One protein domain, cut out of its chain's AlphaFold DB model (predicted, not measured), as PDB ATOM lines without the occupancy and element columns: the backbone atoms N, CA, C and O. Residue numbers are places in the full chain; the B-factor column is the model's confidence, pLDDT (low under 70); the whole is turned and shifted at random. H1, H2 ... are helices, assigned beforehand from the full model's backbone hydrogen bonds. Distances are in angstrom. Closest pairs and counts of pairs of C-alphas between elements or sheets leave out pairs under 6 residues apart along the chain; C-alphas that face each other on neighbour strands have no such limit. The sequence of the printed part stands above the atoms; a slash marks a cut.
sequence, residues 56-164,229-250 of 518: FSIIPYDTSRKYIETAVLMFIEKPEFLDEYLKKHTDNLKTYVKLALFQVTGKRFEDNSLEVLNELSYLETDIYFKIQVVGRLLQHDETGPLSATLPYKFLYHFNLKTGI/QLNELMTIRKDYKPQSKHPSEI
ATOM      1  N   PHE A  56     -40.227  43.992 -20.619       50.12
ATOM      2  CA  PHE A  56     -38.909  43.953 -21.251       50.12
ATOM      3  C   PHE A  56     -37.881  43.076 -20.520       50.12
ATOM      4  O   PHE A  56     -36.861  42.743 -21.122       50.12
ATOM      5  N   SER A  57     -38.146  42.669 -19.274       44.16
ATOM      6  CA  SER A  57     -37.381  41.649 -18.527       44.16
ATOM      7  C   SER A  57     -37.664  40.220 -19.005       44.16
ATOM      8  O   SER A  57     -36.892  39.301 -18.721       44.16
ATOM      9  N   ILE A  58     -38.754  40.033 -19.760       43.97
ATOM     10  CA  ILE A  58     -39.146  38.751 -20.361       43.97
ATOM     11  C   ILE A  58     -38.456  38.534 -21.717       43.97
ATOM     12  O   ILE A  58     -38.257  37.387 -22.121       43.97
ATOM     13  N   ILE A  59     -38.008  39.609 -22.380       52.97
ATOM     14  CA  ILE A  59     -37.144  39.511 -23.561       52.97
ATOM     15  C   ILE A  59     -35.825  38.866 -23.123       52.97
ATOM     16  O   ILE A  59     -35.214  39.347 -22.163       52.97
ATOM     17  N   PRO A  60     -35.370  37.787 -23.787       51.25
ATOM     18  CA  PRO A  60     -34.103  37.152 -23.465       51.25
ATOM     19  C   PRO A  60     -32.977  38.184 -23.398       51.25
ATOM     20  O   PRO A  60     -32.951  39.127 -24.192       51.25
ATOM     21  N   TYR A  61     -32.031  37.994 -22.474       53.34
ATOM     22  CA  TYR A  61     -30.772  38.729 -22.526       53.34
ATOM     23  C   TYR A  61     -30.058  38.336 -23.824       53.34
ATOM     24  O   TYR A  61     -29.394  37.304 -23.901       53.34
ATOM     25  N   ASP A  62     -30.280  39.122 -24.873       61.97
ATOM     26  CA  ASP A  62     -29.586  38.996 -26.140       61.97
ATOM     27  C   ASP A  62     -28.396  39.953 -26.096       61.97
ATOM     28  O   ASP A  62     -28.568  41.170 -26.027       61.97
ATOM     29  N   THR A  63     -27.179  39.410 -26.131       62.88
ATOM     30  CA  THR A  63     -25.947  40.211 -26.227       62.88
ATOM     31  C   THR A  63     -25.938  41.107 -27.468       62.88
ATOM     32  O   THR A  63     -25.273  42.141 -27.466       62.88
ATOM     33  N   SER A  64     -26.751  40.772 -28.476       70.06
ATOM     34  CA  SER A  64     -26.944  41.565 -29.693       70.06
ATOM     35  C   SER A  64     -27.869  42.771 -29.481       70.06
ATOM     36  O   SER A  64     -28.047  43.559 -30.401       70.06
ATOM     37  N   ARG A  65     -28.485  42.950 -28.302       71.75
ATOM     38  CA  ARG A  65     -29.525  43.968 -28.073       71.75
ATOM     39  C   ARG A  65     -29.096  45.380 -28.476       71.75
ATOM     40  O   ARG A  65     -29.832  46.018 -29.212       71.75
ATOM     41  N   LYS A  66     -27.921  45.844 -28.039       67.62
ATOM     42  CA  LYS A  66     -27.401  47.177 -28.400       67.62
ATOM     43  C   LYS A  66     -27.258  47.344 -29.918       67.62
ATOM     44  O   LYS A  66     -27.491  48.421 -30.453       67.62
ATOM     45  N   TYR A  67     -26.897  46.280 -30.623       72.94
ATOM     46  CA  TYR A  67     -26.700  46.299 -32.071       72.94
ATOM     47  C   TYR A  67     -28.010  46.205 -32.837       72.94
ATOM     48  O   TYR A  67     -28.159  46.844 -33.865       72.94
ATOM     49  N   ILE A  68     -28.984  45.454 -32.320       79.12
ATOM     50  CA  ILE A  68     -30.368  45.502 -32.803       79.12
ATOM     51  C   ILE A  68     -30.905  46.918 -32.612       79.12
ATOM     52  O   ILE A  68     -31.548  47.456 -33.506       79.12
ATOM     53  N   GLU A  69     -30.589  47.534 -31.471       70.25
ATOM     54  CA  GLU A  69     -30.947  48.915 -31.211       70.25
ATOM     55  C   GLU A  69     -30.295  49.860 -32.243       70.25
ATOM     56  O   GLU A  69     -30.963  50.663 -32.885       70.25
ATOM     57  N   THR A  70     -29.007  49.665 -32.512       66.38
ATOM     58  CA  THR A  70     -28.253  50.407 -33.533       66.38
ATOM     59  C   THR A  70     -28.824  50.203 -34.942       66.38
ATOM     60  O   THR A  70     -29.023  51.176 -35.662       66.38
ATOM     61  N   ALA A  71     -29.186  48.974 -35.321       76.25
ATOM     62  CA  ALA A  71     -29.773  48.657 -36.623       76.25
ATOM     63  C   ALA A  71     -31.105  49.381 -36.864       76.25
ATOM     64  O   ALA A  71     -31.381  49.787 -37.989       76.25
ATOM     65  N   VAL A  72     -31.926  49.572 -35.824       72.81
ATOM     66  CA  VAL A  72     -33.154  50.383 -35.919       72.81
ATOM     67  C   VAL A  72     -32.826  51.831 -36.253       72.81
ATOM     68  O   VAL A  72     -33.489  52.418 -37.101       72.81
ATOM     69  N   LEU A  73     -31.824  52.406 -35.592       61.62
ATOM     70  CA  LEU A  73     -31.447  53.802 -35.799       61.62
ATOM     71  C   LEU A  73     -30.863  54.003 -37.202       61.62
ATOM     72  O   LEU A  73     -31.315  54.895 -37.914       61.62
ATOM     73  N   MET A  74     -29.981  53.102 -37.648       62.97
ATOM     74  CA  MET A  74     -29.438  53.113 -39.013       62.97
ATOM     75  C   MET A  74     -30.532  52.920 -40.070       62.97
ATOM     76  O   MET A  74     -30.502  53.567 -41.110       62.97
ATOM     77  N   PHE A  75     -31.534  52.077 -39.801       72.75
ATOM     78  CA  PHE A  75     -32.695  51.910 -40.680       72.75
ATOM     79  C   PHE A  75     -33.561  53.174 -40.770       72.75
ATOM     80  O   PHE A  75     -34.068  53.493 -41.843       72.75
ATOM     81  N   ILE A  76     -33.751  53.890 -39.658       59.41
ATOM     82  CA  ILE A  76     -34.492  55.158 -39.651       59.41
ATOM     83  C   ILE A  76     -33.753  56.214 -40.475       59.41
ATOM     84  O   ILE A  76     -34.391  56.949 -41.225       59.41
ATOM     85  N   GLU A  77     -32.430  56.282 -40.332       53.31
ATOM     86  CA  GLU A  77     -31.582  57.227 -41.057       53.31
ATOM     87  C   GLU A  77     -31.519  56.905 -42.556       53.31
ATOM     88  O   GLU A  77     -31.689  57.794 -43.392       53.31
ATOM     89  N   LYS A  78     -31.319  55.627 -42.898       59.41
ATOM     90  CA  LYS A  78     -31.164  55.133 -44.269       59.41
ATOM     91  C   LYS A  78     -31.862  53.770 -44.429       59.41
ATOM     92  O   LYS A  78     -31.252  52.740 -44.151       59.41
ATOM     93  N   PRO A  79     -33.122  53.704 -44.897       67.56
ATOM     94  CA  PRO A  79     -33.883  52.451 -44.976       67.56
ATOM     95  C   PRO A  79     -33.203  51.338 -45.784       67.56
ATOM     96  O   PRO A  79     -33.202  50.176 -45.372       67.56
ATOM     97  N   GLU A  80     -32.583  51.692 -46.909       73.69
ATOM     98  CA  GLU A  80     -31.857  50.779 -47.795       73.69
ATOM     99  C   GLU A  80     -30.583  50.194 -47.163       73.69
ATOM    100  O   GLU A  80     -30.054  49.202 -47.666       73.69
ATOM    101  N   PHE A  81     -30.117  50.750 -46.034       77.06
ATOM    102  CA  PHE A  81     -28.976  50.226 -45.283       77.06
ATOM    103  C   PHE A  81     -29.150  48.744 -44.966       77.06
ATOM    104  O   PHE A  81     -28.205  47.982 -45.133       77.06
ATOM    105  N   LEU A  82     -30.343  48.317 -44.538       81.12
ATOM    106  CA  LEU A  82     -30.557  46.925 -44.139       81.12
ATOM    107  C   LEU A  82     -30.296  45.955 -45.300       81.12
ATOM    108  O   LEU A  82     -29.660  44.921 -45.101       81.12
ATOM    109  N   ASP A  83     -30.741  46.306 -46.506       85.50
ATOM    110  CA  ASP A  83     -30.579  45.475 -47.703       85.50
ATOM    111  C   ASP A  83     -29.140  45.503 -48.218       85.50
ATOM    112  O   ASP A  83     -28.568  44.457 -48.537       85.50
ATOM    113  N   GLU A  84     -28.517  46.684 -48.238       82.75
ATOM    114  CA  GLU A  84     -27.094  46.836 -48.554       82.75
ATOM    115  C   GLU A  84     -26.220  46.016 -47.594       82.75
ATOM    116  O   GLU A  84     -25.267  45.362 -48.027       82.75
ATOM    117  N   TYR A  85     -26.563  46.015 -46.303       84.12
ATOM    118  CA  TYR A  85     -25.844  45.286 -45.266       84.12
ATOM    119  C   TYR A  85     -26.017  43.776 -45.428       84.12
ATOM    120  O   TYR A  85     -25.030  43.049 -45.527       84.12
ATOM    121  N   LEU A  86     -27.255  43.283 -45.538       90.25
ATOM    122  CA  LEU A  86     -27.513  41.855 -45.738       90.25
ATOM    123  C   LEU A  86     -26.830  41.310 -46.993       90.25
ATOM    124  O   LEU A  86     -26.277  40.212 -46.954       90.25
ATOM    125  N   LYS A  87     -26.803  42.089 -48.079       88.44
ATOM    126  CA  LYS A  87     -26.138  41.693 -49.322       88.44
ATOM    127  C   LYS A  87     -24.644  41.434 -49.119       88.44
ATOM    128  O   LYS A  87     -24.145  40.428 -49.624       88.44
ATOM    129  N   LYS A  88     -23.946  42.288 -48.359       81.56
ATOM    130  CA  LYS A  88     -22.526  42.083 -48.011       81.56
ATOM    131  C   LYS A  88     -22.317  40.798 -47.210       81.56
ATOM    132  O   LYS A  88     -21.339  40.099 -47.426       81.56
ATOM    133  N   HIS A  89     -23.268  40.448 -46.349       87.62
ATOM    134  CA  HIS A  89     -23.202  39.293 -45.451       87.62
ATOM    135  C   HIS A  89     -23.826  38.003 -45.991       87.62
ATOM    136  O   HIS A  89     -24.040  37.075 -45.212       87.62
ATOM    137  N   THR A  90     -24.134  37.915 -47.288       89.56
ATOM    138  CA  THR A  90     -24.910  36.798 -47.858       89.56
ATOM    139  C   THR A  90     -24.365  35.421 -47.457       89.56
ATOM    140  O   THR A  90     -25.134  34.553 -47.037       89.56
ATOM    141  N   ASP A  91     -23.050  35.216 -47.537       85.25
ATOM    142  CA  ASP A  91     -22.449  33.908 -47.262       85.25
ATOM    143  C   ASP A  91     -22.336  33.620 -45.755       85.25
ATOM    144  O   ASP A  91     -22.736  32.544 -45.303       85.25
ATOM    145  N   ASN A  92     -21.975  34.621 -44.942       85.81
ATOM    146  CA  ASN A  92     -22.036  34.520 -43.477       85.81
ATOM    147  C   ASN A  92     -23.442  34.179 -42.982       85.81
ATOM    148  O   ASN A  92     -23.615  33.360 -42.075       85.81
ATOM    149  N   LEU A  93     -24.460  34.783 -43.589       90.25
ATOM    150  CA  LEU A  93     -25.852  34.554 -43.253       90.25
ATOM    151  C   LEU A  93     -26.282  33.118 -43.582       90.25
ATOM    152  O   LEU A  93     -26.884  32.464 -42.729       90.25
ATOM    153  N   LYS A  94     -25.921  32.585 -44.759       90.31
ATOM    154  CA  LYS A  94     -26.149  31.166 -45.095       90.31
ATOM    155  C   LYS A  94     -25.465  30.244 -44.092       90.31
ATOM    156  O   LYS A  94     -26.088  29.299 -43.609       90.31
ATOM    157  N   THR A  95     -24.211  30.523 -43.729       87.69
ATOM    158  CA  THR A  95     -23.488  29.750 -42.709       87.69
ATOM    159  C   THR A  95     -24.229  29.766 -41.375       87.69
ATOM    160  O   THR A  95     -24.464  28.703 -40.794       87.69
ATOM    161  N   TYR A  96     -24.675  30.935 -40.914       88.44
ATOM    162  CA  TYR A  96     -25.452  31.047 -39.682       88.44
ATOM    163  C   TYR A  96     -26.768  30.273 -39.727       88.44
ATOM    164  O   TYR A  96     -27.074  29.546 -38.780       88.44
ATOM    165  N   VAL A  97     -27.526  30.388 -40.818       90.56
ATOM    166  CA  VAL A  97     -28.793  29.668 -41.002       90.56
ATOM    167  C   VAL A  97     -28.560  28.155 -41.020       90.56
ATOM    168  O   VAL A  97     -29.240  27.433 -40.293       90.56
ATOM    169  N   LYS A  98     -27.560  27.655 -41.760       88.50
ATOM    170  CA  LYS A  98     -27.211  26.222 -41.789       88.50
ATOM    171  C   LYS A  98     -26.837  25.688 -40.409       88.50
ATOM    172  O   LYS A  98     -27.305  24.620 -40.017       88.50
ATOM    173  N   LEU A  99     -25.999  26.417 -39.669       82.88
ATOM    174  CA  LEU A  99     -25.595  26.028 -38.315       82.88
ATOM    175  C   LEU A  99     -26.797  25.997 -37.364       82.88
ATOM    176  O   LEU A  99     -26.953  25.038 -36.608       82.88
ATOM    177  N   ALA A 100     -27.669  27.003 -37.447       84.81
ATOM    178  CA  ALA A 100     -28.894  27.082 -36.663       84.81
ATOM    179  C   ALA A 100     -29.857  25.919 -36.979       84.81
ATOM    180  O   ALA A 100     -30.310  25.216 -36.073       84.81
ATOM    181  N   LEU A 101     -30.099  25.634 -38.263       86.12
ATOM    182  CA  LEU A 101     -30.912  24.498 -38.704       86.12
ATOM    183  C   LEU A 101     -30.323  23.156 -38.251       86.12
ATOM    184  O   LEU A 101     -31.065  22.293 -37.772       86.12
ATOM    185  N   PHE A 102     -29.003  22.978 -38.347       84.38
ATOM    186  CA  PHE A 102     -28.328  21.767 -37.875       84.38
ATOM    187  C   PHE A 102     -28.524  21.551 -36.377       84.38
ATOM    188  O   PHE A 102     -28.802  20.435 -35.950       84.38
ATOM    189  N   GLN A 103     -28.446  22.607 -35.576       77.75
ATOM    190  CA  GLN A 103     -28.658  22.502 -34.135       77.75
ATOM    191  C   GLN A 103     -30.096  22.138 -33.762       77.75
ATOM    192  O   GLN A 103     -30.302  21.357 -32.835       77.75
ATOM    193  N   VAL A 104     -31.090  22.681 -34.471       79.00
ATOM    194  CA  VAL A 104     -32.506  22.393 -34.189       79.00
ATOM    195  C   VAL A 104     -32.916  21.005 -34.683       79.00
ATOM    196  O   VAL A 104     -33.714  20.330 -34.037       79.00
ATOM    197  N   THR A 105     -32.393  20.569 -35.829       83.44
ATOM    198  CA  THR A 105     -32.886  19.367 -36.526       83.44
ATOM    199  C   THR A 105     -31.940  18.167 -36.462       83.44
ATOM    200  O   THR A 105     -32.348  17.050 -36.777       83.44
ATOM    201  N   GLY A 106     -30.668  18.382 -36.117       82.06
ATOM    202  CA  GLY A 106     -29.594  17.394 -36.231       82.06
ATOM    203  C   GLY A 106     -29.146  17.101 -37.671       82.06
ATOM    204  O   GLY A 106     -28.297  16.232 -37.872       82.06
ATOM    205  N   LYS A 107     -29.701  17.784 -38.684       86.12
ATOM    206  CA  LYS A 107     -29.434  17.532 -40.110       86.12
ATOM    207  C   LYS A 107     -28.564  18.621 -40.721       86.12
ATOM    208  O   LYS A 107     -28.724  19.796 -40.417       86.12
ATOM    209  N   ARG A 108     -27.618  18.227 -41.573       87.31
ATOM    210  CA  ARG A 108     -26.805  19.175 -42.345       87.31
ATOM    211  C   ARG A 108     -27.573  19.592 -43.594       87.31
ATOM    212  O   ARG A 108     -28.258  18.762 -44.187       87.31
ATOM    213  N   PHE A 109     -27.432  20.856 -43.970       87.62
ATOM    214  CA  PHE A 109     -28.096  21.451 -45.124       87.62
ATOM    215  C   PHE A 109     -27.062  22.093 -46.044       87.62
ATOM    216  O   PHE A 109     -26.034  22.580 -45.573       87.62
ATOM    217  N   GLU A 110     -27.362  22.092 -47.337       89.81
ATOM    218  CA  GLU A 110     -26.607  22.810 -48.366       89.81
ATOM    219  C   GLU A 110     -27.112  24.253 -48.488       89.81
ATOM    220  O   GLU A 110     -28.261  24.536 -48.153       89.81
ATOM    221  N   ASP A 111     -26.292  25.162 -49.021       86.62
ATOM    222  CA  ASP A 111     -26.629  26.596 -49.130       86.62
ATOM    223  C   ASP A 111     -27.936  26.877 -49.874       86.62
ATOM    224  O   ASP A 111     -28.674  27.793 -49.525       86.62
ATOM    225  N   ASN A 112     -28.225  26.070 -50.895       90.44
ATOM    226  CA  ASN A 112     -29.397  26.223 -51.750       90.44
ATOM    227  C   ASN A 112     -30.524  25.249 -51.377       90.44
ATOM    228  O   ASN A 112     -31.410  24.993 -52.196       90.44
ATOM    229  N   SER A 113     -30.483  24.648 -50.180       93.31
ATOM    230  CA  SER A 113     -31.586  23.803 -49.720       93.31
ATOM    231  C   SER A 113     -32.845  24.647 -49.507       93.31
ATOM    232  O   SER A 113     -32.775  25.832 -49.173       93.31
ATOM    233  N   LEU A 114     -34.012  24.029 -49.684       92.75
ATOM    234  CA  LEU A 114     -35.292  24.718 -49.530       92.75
ATOM    235  C   LEU A 114     -35.450  25.304 -48.118       92.75
ATOM    236  O   LEU A 114     -35.990  26.389 -47.958       92.75
ATOM    237  N   GLU A 115     -34.952  24.609 -47.096       92.62
ATOM    238  CA  GLU A 115     -34.981  25.056 -45.704       92.62
ATOM    239  C   GLU A 115     -34.151  26.324 -45.493       92.62
ATOM    240  O   GLU A 115     -34.635  27.264 -44.869       92.62
ATOM    241  N   VAL A 116     -32.934  26.376 -46.048       91.62
ATOM    242  CA  VAL A 116     -32.076  27.566 -45.965       91.62
ATOM    243  C   VAL A 116     -32.716  28.729 -46.721       91.62
ATOM    244  O   VAL A 116     -32.858  29.815 -46.165       91.62
ATOM    245  N   LEU A 117     -33.171  28.502 -47.956       92.12
ATOM    246  CA  LEU A 117     -33.799  29.542 -48.778       92.12
ATOM    247  C   LEU A 117     -35.093  30.085 -48.156       92.12
ATOM    248  O   LEU A 117     -35.333  31.289 -48.210       92.12
ATOM    249  N   ASN A 118     -35.899  29.228 -47.526       91.62
ATOM    250  CA  ASN A 118     -37.108  29.655 -46.824       91.62
ATOM    251  C   ASN A 118     -36.775  30.582 -45.650       91.62
ATOM    252  O   ASN A 118     -37.396  31.635 -45.523       91.62
ATOM    253  N   GLU A 119     -35.783  30.235 -44.826       90.81
ATOM    254  CA  GLU A 119     -35.368  31.082 -43.701       90.81
ATOM    255  C   GLU A 119     -34.843  32.446 -44.170       90.81
ATOM    256  O   GLU A 119     -35.198  33.478 -43.601       90.81
ATOM    257  N   LEU A 120     -34.072  32.470 -45.261       91.62
ATOM    258  CA  LEU A 120     -33.590  33.712 -45.870       91.62
ATOM    259  C   LEU A 120     -34.729  34.555 -46.457       91.62
ATOM    260  O   LEU A 120     -34.717  35.775 -46.314       91.62
ATOM    261  N   SER A 121     -35.741  33.926 -47.064       92.38
ATOM    262  CA  SER A 121     -36.865  34.638 -47.688       92.38
ATOM    263  C   SER A 121     -37.674  35.482 -46.699       92.38
ATOM    264  O   SER A 121     -38.217  36.521 -47.075       92.38
ATOM    265  N   TYR A 122     -37.707  35.096 -45.418       90.69
ATOM    266  CA  TYR A 122     -38.404  35.873 -44.396       90.69
ATOM    267  C   TYR A 122     -37.775  37.241 -44.155       90.69
ATOM    268  O   TYR A 122     -38.491  38.157 -43.748       90.69
ATOM    269  N   LEU A 123     -36.480  37.410 -44.444       88.81
ATOM    270  CA  LEU A 123     -35.825  38.714 -44.359       88.81
ATOM    271  C   LEU A 123     -36.457  39.705 -45.329       88.81
ATOM    272  O   LEU A 123     -36.615  40.858 -44.966       88.81
ATOM    273  N   GLU A 124     -36.909  39.270 -46.504       84.69
ATOM    274  CA  GLU A 124     -37.573  40.154 -47.469       84.69
ATOM    275  C   GLU A 124     -38.969  40.594 -47.016       84.69
ATOM    276  O   GLU A 124     -39.438  41.674 -47.374       84.69
ATOM    277  N   THR A 125     -39.642  39.767 -46.215       81.94
ATOM    278  CA  THR A 125     -41.056  39.972 -45.862       81.94
ATOM    279  C   THR A 125     -41.284  40.552 -44.469       81.94
ATOM    280  O   THR A 125     -42.319  41.176 -44.240       81.94
ATOM    281  N   ASP A 126     -40.351  40.356 -43.533       84.38
ATOM    282  CA  ASP A 126     -40.478  40.822 -42.152       84.38
ATOM    283  C   ASP A 126     -39.329  41.768 -41.784       84.38
ATOM    284  O   ASP A 126     -38.199  41.363 -41.501       84.38
ATOM    285  N   ILE A 127     -39.647  43.065 -41.745       81.56
ATOM    286  CA  ILE A 127     -38.695  44.128 -41.415       81.56
ATOM    287  C   ILE A 127     -38.136  44.015 -39.991       81.56
ATOM    288  O   ILE A 127     -36.983  44.360 -39.746       81.56
ATOM    289  N   TYR A 128     -38.912  43.504 -39.036       83.62
ATOM    290  CA  TYR A 128     -38.452  43.358 -37.658       83.62
ATOM    291  C   TYR A 128     -37.470  42.198 -37.545       83.62
ATOM    292  O   TYR A 128     -36.495  42.285 -36.795       83.62
ATOM    293  N   PHE A 129     -37.706  41.116 -38.286       87.81
ATOM    294  CA  PHE A 129     -36.746  40.028 -38.409       87.81
ATOM    295  C   PHE A 129     -35.472  40.499 -39.119       87.81
ATOM    296  O   PHE A 129     -34.374  40.235 -38.622       87.81
ATOM    297  N   LYS A 130     -35.611  41.284 -40.199       89.38
ATOM    298  CA  LYS A 130     -34.491  41.920 -40.912       89.38
ATOM    299  C   LYS A 130     -33.609  42.740 -39.966       89.38
ATOM    300  O   LYS A 130     -32.410  42.488 -39.878       89.38
ATOM    301  N   ILE A 131     -34.203  43.638 -39.178       85.50
ATOM    302  CA  ILE A 131     -33.496  44.457 -38.178       85.50
ATOM    303  C   ILE A 131     -32.768  43.588 -37.141       85.50
ATOM    304  O   ILE A 131     -31.632  43.881 -36.773       85.50
ATOM    305  N   GLN A 132     -33.388  42.501 -36.669       88.38
ATOM    306  CA  GLN A 132     -32.754  41.597 -35.702       88.38
ATOM    307  C   GLN A 132     -31.522  40.901 -36.274       88.38
ATOM    308  O   GLN A 132     -30.503  40.791 -35.590       88.38
ATOM    309  N   VAL A 133     -31.620  40.415 -37.513       91.06
ATOM    310  CA  VAL A 133     -30.510  39.754 -38.199       91.06
ATOM    311  C   VAL A 133     -29.397  40.751 -38.505       91.06
ATOM    312  O   VAL A 133     -28.246  40.450 -38.203       91.06
ATOM    313  N   VAL A 134     -29.716  41.959 -38.976       88.50
ATOM    314  CA  VAL A 134     -28.713  43.018 -39.177       88.50
ATOM    315  C   VAL A 134     -28.038  43.401 -37.861       88.50
ATOM    316  O   VAL A 134     -26.817  43.454 -37.811       88.50
ATOM    317  N   GLY A 135     -28.781  43.555 -36.761       85.19
ATOM    318  CA  GLY A 135     -28.189  43.788 -35.441       85.19
ATOM    319  C   GLY A 135     -27.212  42.687 -35.014       85.19
ATOM    320  O   GLY A 135     -26.164  42.948 -34.437       85.19
ATOM    321  N   ARG A 136     -27.508  41.428 -35.335       86.50
ATOM    322  CA  ARG A 136     -26.593  40.308 -35.063       86.50
ATOM    323  C   ARG A 136     -25.368  40.321 -35.966       86.50
ATOM    324  O   ARG A 136     -24.294  39.964 -35.504       86.50
ATOM    325  N   LEU A 137     -25.512  40.733 -37.221       84.69
ATOM    326  CA  LEU A 137     -24.384  40.877 -38.137       84.69
ATOM    327  C   LEU A 137     -23.492  42.065 -37.748       84.69
ATOM    328  O   LEU A 137     -22.283  41.907 -37.718       84.69
ATOM    329  N   LEU A 138     -24.065  43.181 -37.292       76.31
ATOM    330  CA  LEU A 138     -23.309  44.276 -36.669       76.31
ATOM    331  C   LEU A 138     -22.495  43.777 -35.463       76.31
ATOM    332  O   LEU A 138     -21.327  44.117 -35.311       76.31
ATOM    333  N   GLN A 139     -23.081  42.914 -34.625       75.38
ATOM    334  CA  GLN A 139     -22.333  42.284 -33.536       75.38
ATOM    335  C   GLN A 139     -21.258  41.314 -34.048       75.38
ATOM    336  O   GLN A 139     -20.170  41.274 -33.473       75.38
ATOM    337  N   HIS A 140     -21.558  40.510 -35.072       78.25
ATOM    338  CA  HIS A 140     -20.586  39.611 -35.698       78.25
ATOM    339  C   HIS A 140     -19.357  40.392 -36.148       78.25
ATOM    340  O   HIS A 140     -18.231  39.999 -35.885       78.25
ATOM    341  N   ASP A 141     -19.593  41.519 -36.798       68.44
ATOM    342  CA  ASP A 141     -18.547  42.376 -37.311       68.44
ATOM    343  C   ASP A 141     -17.705  42.955 -36.182       68.44
ATOM    344  O   ASP A 141     -16.479  42.868 -36.225       68.44
ATOM    345  N   GLU A 142     -18.337  43.452 -35.120       58.75
ATOM    346  CA  GLU A 142     -17.606  44.095 -34.029       58.75
ATOM    347  C   GLU A 142     -16.899  43.091 -33.091       58.75
ATOM    348  O   GLU A 142     -15.832  43.387 -32.561       58.75
ATOM    349  N   THR A 143     -17.462  41.892 -32.877       59.75
ATOM    350  CA  THR A 143     -16.979  40.915 -31.867       59.75
ATOM    351  C   THR A 143     -16.449  39.600 -32.425       59.75
ATOM    352  O   THR A 143     -16.061  38.715 -31.657       59.75
ATOM    353  N   GLY A 144     -16.451  39.443 -33.741       64.12
ATOM    354  CA  GLY A 144     -16.241  38.164 -34.393       64.12
ATOM    355  C   GLY A 144     -17.488  37.274 -34.357       64.12
ATOM    356  O   GLY A 144     -18.568  37.669 -33.903       64.12
ATOM    357  N   PRO A 145     -17.356  36.026 -34.831       70.31
ATOM    358  CA  PRO A 145     -18.481  35.126 -34.982       70.31
ATOM    359  C   PRO A 145     -19.279  34.952 -33.693       70.31
ATOM    360  O   PRO A 145     -18.780  34.504 -32.660       70.31
ATOM    361  N   LEU A 146     -20.579  35.215 -33.777       72.94
ATOM    362  CA  LEU A 146     -21.501  34.918 -32.695       72.94
ATOM    363  C   LEU A 146     -21.460  33.428 -32.373       72.94
ATOM    364  O   LEU A 146     -21.667  32.591 -33.256       72.94
ATOM    365  N   SER A 147     -21.260  33.104 -31.092       61.84
ATOM    366  CA  SER A 147     -21.436  31.740 -30.604       61.84
ATOM    367  C   SER A 147     -22.781  31.220 -31.104       61.84
ATOM    368  O   SER A 147     -23.826  31.827 -30.850       61.84
ATOM    369  N   ALA A 148     -22.769  30.073 -31.781       53.03
ATOM    370  CA  ALA A 148     -23.974  29.403 -32.262       53.03
ATOM    371  C   ALA A 148     -24.880  28.905 -31.107       53.03
ATOM    372  O   ALA A 148     -25.768  28.098 -31.310       53.03
ATOM    373  N   THR A 149     -24.686  29.371 -29.872       53.47
ATOM    374  CA  THR A 149     -25.431  29.011 -28.655       53.47
ATOM    375  C   THR A 149     -26.929  29.158 -28.721       53.47
ATOM    376  O   THR A 149     -27.627  28.571 -27.898       53.47
ATOM    377  N   LEU A 150     -27.418  30.008 -29.612       59.19
ATOM    378  CA  LEU A 150     -28.831  30.281 -29.746       59.19
ATOM    379  C   LEU A 150     -29.216  29.804 -31.143       59.19
ATOM    380  O   LEU A 150     -29.203  30.636 -32.054       59.19
ATOM    381  N   PRO A 151     -29.592  28.513 -31.306       52.22
ATOM    382  CA  PRO A 151     -30.020  27.884 -32.572       52.22
ATOM    383  C   PRO A 151     -31.129  28.619 -33.334       52.22
ATOM    384  O   PRO A 151     -31.617  28.180 -34.360       52.22
ATOM    385  N   TYR A 152     -31.587  29.725 -32.778       68.62
ATOM    386  CA  TYR A 152     -32.822  30.427 -33.002       68.62
ATOM    387  C   TYR A 152     -32.579  31.835 -33.537       68.62
ATOM    388  O   TYR A 152     -33.494  32.444 -34.069       68.62
ATOM    389  N   LYS A 153     -31.358  32.370 -33.394       76.69
ATOM    390  CA  LYS A 153     -31.034  33.762 -33.734       76.69
ATOM    391  C   LYS A 153     -31.146  34.057 -35.228       76.69
ATOM    392  O   LYS A 153     -31.464  35.178 -35.589       76.69
ATOM    393  N   PHE A 154     -30.963  33.076 -36.093       87.31
ATOM    394  CA  PHE A 154     -31.068  33.285 -37.539       87.31
ATOM    395  C   PHE A 154     -32.265  32.562 -38.160       87.31
ATOM    396  O   PHE A 154     -32.409  32.573 -39.371       87.31
ATOM    397  N   LEU A 155     -33.139  31.978 -37.328       87.44
ATOM    398  CA  LEU A 155     -34.363  31.315 -37.773       87.44
ATOM    399  C   LEU A 155     -35.581  32.178 -37.438       87.44
ATOM    400  O   LEU A 155     -35.785  32.574 -36.282       87.44
ATOM    401  N   TYR A 156     -36.411  32.451 -38.432       87.56
ATOM    402  CA  TYR A 156     -37.562  33.339 -38.327       87.56
ATOM    403  C   TYR A 156     -38.566  32.858 -37.275       87.56
ATOM    404  O   TYR A 156     -38.906  33.580 -36.331       87.56
ATOM    405  N   HIS A 157     -38.975  31.590 -37.366       80.38
ATOM    406  CA  HIS A 157     -40.004  31.012 -36.496       80.38
ATOM    407  C   HIS A 157     -39.629  31.004 -35.012       80.38
ATOM    408  O   HIS A 157     -40.511  30.995 -34.147       80.38
ATOM    409  N   PHE A 158     -38.335  31.017 -34.703       77.56
ATOM    410  CA  PHE A 158     -37.882  31.141 -33.330       77.56
ATOM    411  C   PHE A 158     -37.777  32.595 -32.876       77.56
ATOM    412  O   PHE A 158     -38.120  32.881 -31.732       77.56
ATOM    413  N   ASN A 159     -37.392  33.524 -33.754       77.69
ATOM    414  CA  ASN A 159     -37.363  34.949 -33.418       77.69
ATOM    415  C   ASN A 159     -38.751  35.533 -33.135       77.69
ATOM    416  O   ASN A 159     -38.873  36.447 -32.318       77.69
ATOM    417  N   LEU A 160     -39.816  34.993 -33.732       74.88
ATOM    418  CA  LEU A 160     -41.188  35.361 -33.360       74.88
ATOM    419  C   LEU A 160     -41.495  35.071 -31.880       74.88
ATOM    420  O   LEU A 160     -42.306  35.754 -31.261       74.88
ATOM    421  N   LYS A 161     -40.801  34.091 -31.292       70.12
ATOM    422  CA  LYS A 161     -40.972  33.628 -29.911       70.12
ATOM    423  C   LYS A 161     -39.939  34.229 -28.954       70.12
ATOM    424  O   LYS A 161     -39.648  33.632 -27.930       70.12
ATOM    425  N   THR A 162     -39.324  35.366 -29.265       68.50
ATOM    426  CA  THR A 162     -38.381  36.024 -28.332       68.50
ATOM    427  C   THR A 162     -38.962  37.280 -27.690       68.50
ATOM    428  O   THR A 162     -38.395  37.797 -26.734       68.50
ATOM    429  N   GLY A 163     -40.061  37.813 -28.230       68.00
ATOM    430  CA  GLY A 163     -40.577  39.133 -27.859       68.00
ATOM    431  C   GLY A 163     -39.767  40.309 -28.430       68.00
ATOM    432  O   GLY A 163     -40.212  41.450 -28.318       68.00
ATOM    433  N   ILE A 164     -38.632  40.063 -29.101       74.25
ATOM    434  CA  ILE A 164     -37.796  41.121 -29.698       74.25
ATOM    435  C   ILE A 164     -38.536  41.828 -30.846       74.25
ATOM    436  O   ILE A 164     -38.446  43.045 -30.967       74.25
ATOM    437  N   GLN A 229     -49.434  33.651 -24.972       47.50
ATOM    438  CA  GLN A 229     -48.105  33.789 -25.583       47.50
ATOM    439  C   GLN A 229     -47.023  34.060 -24.527       47.50
ATOM    440  O   GLN A 229     -45.929  33.510 -24.608       47.50
ATOM    441  N   LEU A 230     -47.333  34.843 -23.489       46.19
ATOM    442  CA  LEU A 230     -46.412  35.092 -22.375       46.19
ATOM    443  C   LEU A 230     -46.081  33.806 -21.590       46.19
ATOM    444  O   LEU A 230     -44.928  33.556 -21.235       46.19
ATOM    445  N   ASN A 231     -47.086  32.966 -21.345       52.25
ATOM    446  CA  ASN A 231     -46.925  31.689 -20.647       52.25
ATOM    447  C   ASN A 231     -46.191  30.638 -21.496       52.25
ATOM    448  O   ASN A 231     -45.381  29.871 -20.965       52.25
ATOM    449  N   GLU A 232     -46.412  30.623 -22.811       51.09
ATOM    450  CA  GLU A 232     -45.645  29.797 -23.752       51.09
ATOM    451  C   GLU A 232     -44.155  30.166 -23.738       51.09
ATOM    452  O   GLU A 232     -43.306  29.283 -23.611       51.09
ATOM    453  N   LEU A 233     -43.827  31.465 -23.764       46.00
ATOM    454  CA  LEU A 233     -42.448  31.965 -23.676       46.00
ATOM    455  C   LEU A 233     -41.745  31.526 -22.386       46.00
ATOM    456  O   LEU A 233     -40.601  31.064 -22.416       46.00
ATOM    457  N   MET A 234     -42.435  31.626 -21.246       49.53
ATOM    458  CA  MET A 234     -41.903  31.175 -19.956       49.53
ATOM    459  C   MET A 234     -41.689  29.657 -19.900       49.53
ATOM    460  O   MET A 234     -40.774  29.199 -19.216       49.53
ATOM    461  N   THR A 235     -42.504  28.880 -20.616       56.59
ATOM    462  CA  THR A 235     -42.397  27.415 -20.672       56.59
ATOM    463  C   THR A 235     -41.223  26.983 -21.548       56.59
ATOM    464  O   THR A 235     -40.370  26.235 -21.078       56.59
ATOM    465  N   ILE A 236     -41.092  27.543 -22.758       47.53
ATOM    466  CA  ILE A 236     -39.954  27.299 -23.668       47.53
ATOM    467  C   ILE A 236     -38.616  27.597 -22.969       47.53
ATOM    468  O   ILE A 236     -37.623  26.902 -23.178       47.53
ATOM    469  N   ARG A 237     -38.589  28.609 -22.094       53.94
ATOM    470  CA  ARG A 237     -37.394  29.001 -21.340       53.94
ATOM    471  C   ARG A 237     -36.946  27.969 -20.304       53.94
ATOM    472  O   ARG A 237     -35.746  27.864 -20.065       53.94
ATOM    473  N   LYS A 238     -37.869  27.229 -19.678       53.75
ATOM    474  CA  LYS A 238     -37.516  26.222 -18.659       53.75
ATOM    475  C   LYS A 238     -36.694  25.073 -19.242       53.75
ATOM    476  O   LYS A 238     -35.845  24.533 -18.540       53.75
ATOM    477  N   ASP A 239     -36.894  24.777 -20.523       48.28
ATOM    478  CA  ASP A 239     -36.258  23.651 -21.210       48.28
ATOM    479  C   ASP A 239     -35.045  24.063 -22.068       48.28
ATOM    480  O   ASP A 239     -34.455  23.237 -22.769       48.28
ATOM    481  N   TYR A 240     -34.633  25.336 -22.012       46.81
ATOM    482  CA  TYR A 240     -33.486  25.839 -22.765       46.81
ATOM    483  C   TYR A 240     -32.166  25.234 -22.257       46.81
ATOM    484  O   TYR A 240     -31.723  25.507 -21.140       46.81
ATOM    485  N   LYS A 241     -31.495  24.454 -23.115       47.78
ATOM    486  CA  LYS A 241     -30.131  23.955 -22.892       47.78
ATOM    487  C   LYS A 241     -29.154  24.702 -23.808       47.78
ATOM    488  O   LYS A 241     -29.174  24.451 -25.013       47.78
ATOM    489  N   PRO A 242     -28.298  25.598 -23.285       45.22
ATOM    490  CA  PRO A 242     -27.303  26.285 -24.100       45.22
ATOM    491  C   PRO A 242     -26.269  25.281 -24.623       45.22
ATOM    492  O   PRO A 242     -25.564  24.644 -23.844       45.22
ATOM    493  N   GLN A 243     -26.167  25.148 -25.946       50.00
ATOM    494  CA  GLN A 243     -25.084  24.411 -26.603       50.00
ATOM    495  C   GLN A 243     -24.125  25.418 -27.239       50.00
ATOM    496  O   GLN A 243     -24.242  25.769 -28.411       50.00
ATOM    497  N   SER A 244     -23.207  25.950 -26.429       54.62
ATOM    498  CA  SER A 244     -22.208  26.931 -26.858       54.62
ATOM    499  C   SER A 244     -20.979  26.279 -27.454       54.62
ATOM    500  O   SER A 244     -20.361  25.451 -26.790       54.62
ATOM    501  N   LYS A 245     -20.555  26.741 -28.631       55.59
ATOM    502  CA  LYS A 245     -19.145  26.669 -29.035       55.59
ATOM    503  C   LYS A 245     -18.478  28.023 -28.831       55.59
ATOM    504  O   LYS A 245     -19.156  29.055 -28.943       55.59
ATOM    505  N   HIS A 246     -17.188  28.006 -28.507       54.31
ATOM    506  CA  HIS A 246     -16.394  29.223 -28.375       54.31
ATOM    507  C   HIS A 246     -16.244  29.896 -29.758       54.31
ATOM    508  O   HIS A 246     -16.012  29.179 -30.734       54.31
ATOM    509  N   PRO A 247     -16.380  31.232 -29.889       55.31
ATOM    510  CA  PRO A 247     -16.270  31.943 -31.172       55.31
ATOM    511  C   PRO A 247     -15.033  31.587 -32.010       55.31
ATOM    512  O   PRO A 247     -15.143  31.387 -33.219       55.31
ATOM    513  N   SER A 248     -13.872  31.419 -31.369       53.94
ATOM    514  CA  SER A 248     -12.625  31.053 -32.060       53.94
ATOM    515  C   SER A 248     -12.678  29.685 -32.754       53.94
ATOM    516  O   SER A 248     -12.010  29.489 -33.762       53.94
ATOM    517  N   GLU A 249     -13.501  28.745 -32.278       57.94
ATOM    518  CA  GLU A 249     -13.635  27.412 -32.888       57.94
ATOM    519  C   GLU A 249     -14.417  27.441 -34.209       57.94
ATOM    520  O   GLU A 249     -14.313  26.518 -35.024       57.94
ATOM    521  N   ILE A 250     -15.237  28.478 -34.405       59.34
ATOM    522  CA  ILE A 250     -16.135  28.604 -35.555       59.34
ATOM    523  C   ILE A 250     -15.721  29.711 -36.528       59.34
ATOM    524  O   ILE A 250     -16.286  29.776 -37.613       59.34
TER     525      ILE A 250
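AT A GLANCE: This is residues 56 to 164 and 229 to 250 of the 518 residues of a protein of Vagococcus fluvialis (UniProt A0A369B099). Long helix H5 runs through a compact, all-helix body; H1 and H2 cross it, while H4 crosses H3 and turns a sharp corner into H5. H1, H2 and H3 follow one another in a C-shaped run, short H6 lies near H4 and H5, and H7 and H8 lie farthest out, touching no helix. You will find 131 printed residues, with eight named helices in the order H1 to H8 and no named strand. The radius of gyration of the C-alphas is 14.3 A, and the spans are 39 by 36 by 30 A.

HOW THE PARTS SIT: Begin with H1, residues 65 to 77; it touches the hub, H5, residues 127 to 143, at a steep tilt of 62 degrees, opposite ways, and the closest C-alphas, of Ile 68 and Gly 135, are 3.8 A apart. With residues 71 to 75 alone, H1 touches H2, residues 81 to 88, where the C-alphas of Phe 75 and Phe 81 come closest at 6.2 A. H2 also touches H5, at a steep tilt of 58 degrees, the same way, closest at the C-alphas of Leu 82 and Val 134, 6.6 A. Next look at H3, residues 90 to 105, which touches H4, residues 114 to 125, at a steep tilt of 59 degrees, opposite ways; the C-alphas of Val 97 and Val 116 are closest, 6.3 A. H4 and H5 touch only at the corner, closest at the C-alphas of Leu 123 and Lys 130, 4.9 A, and are about perpendicular at 73 degrees. H6, residues 156 to 159, is close to H4 but not clearly touching, with the closest C-alphas, of Glu 119 and Tyr 156, 6.2 A apart. H7, residues 229 to 238, and H8, residues 247 to 250, are apart from each other. Every O i to N i+4 pair is within hydrogen-bond range in H1, H2, H3 and H5, against 5 of 8 in H4 and 5 of 6 in H7; H6 and H8 are too short for such a pair.

IN THESE COORDINATES: Find C-alpha 65 at (-29.525, 43.968, -28.073); from there H1 runs 18.7 A to C-alpha 77. H2 covers 10.7 A, H3 22.3 A and H4 16.7 A. H5 starts at C-alpha 127, (-38.695, 44.128, -41.415), and runs 23.9 A. H6 follows, then H7 with 14.7 A, and H8 ends at C-alpha 250, (-16.135, 28.604, -35.555).

THE WHOLE: The C-alphas of Glu 77 and Gly 106 are the two farthest apart, 40.2 A. Residues 165 to 228 are not printed, and C-alphas 164 and 229 are 13.3 A apart across this cut. The link from H5 to H6, residues 144 to 155, is long. Mean pLDDT of the printed part is 73.1, and 50 residues are under 70, among them 56 to 63 and 229 to 250.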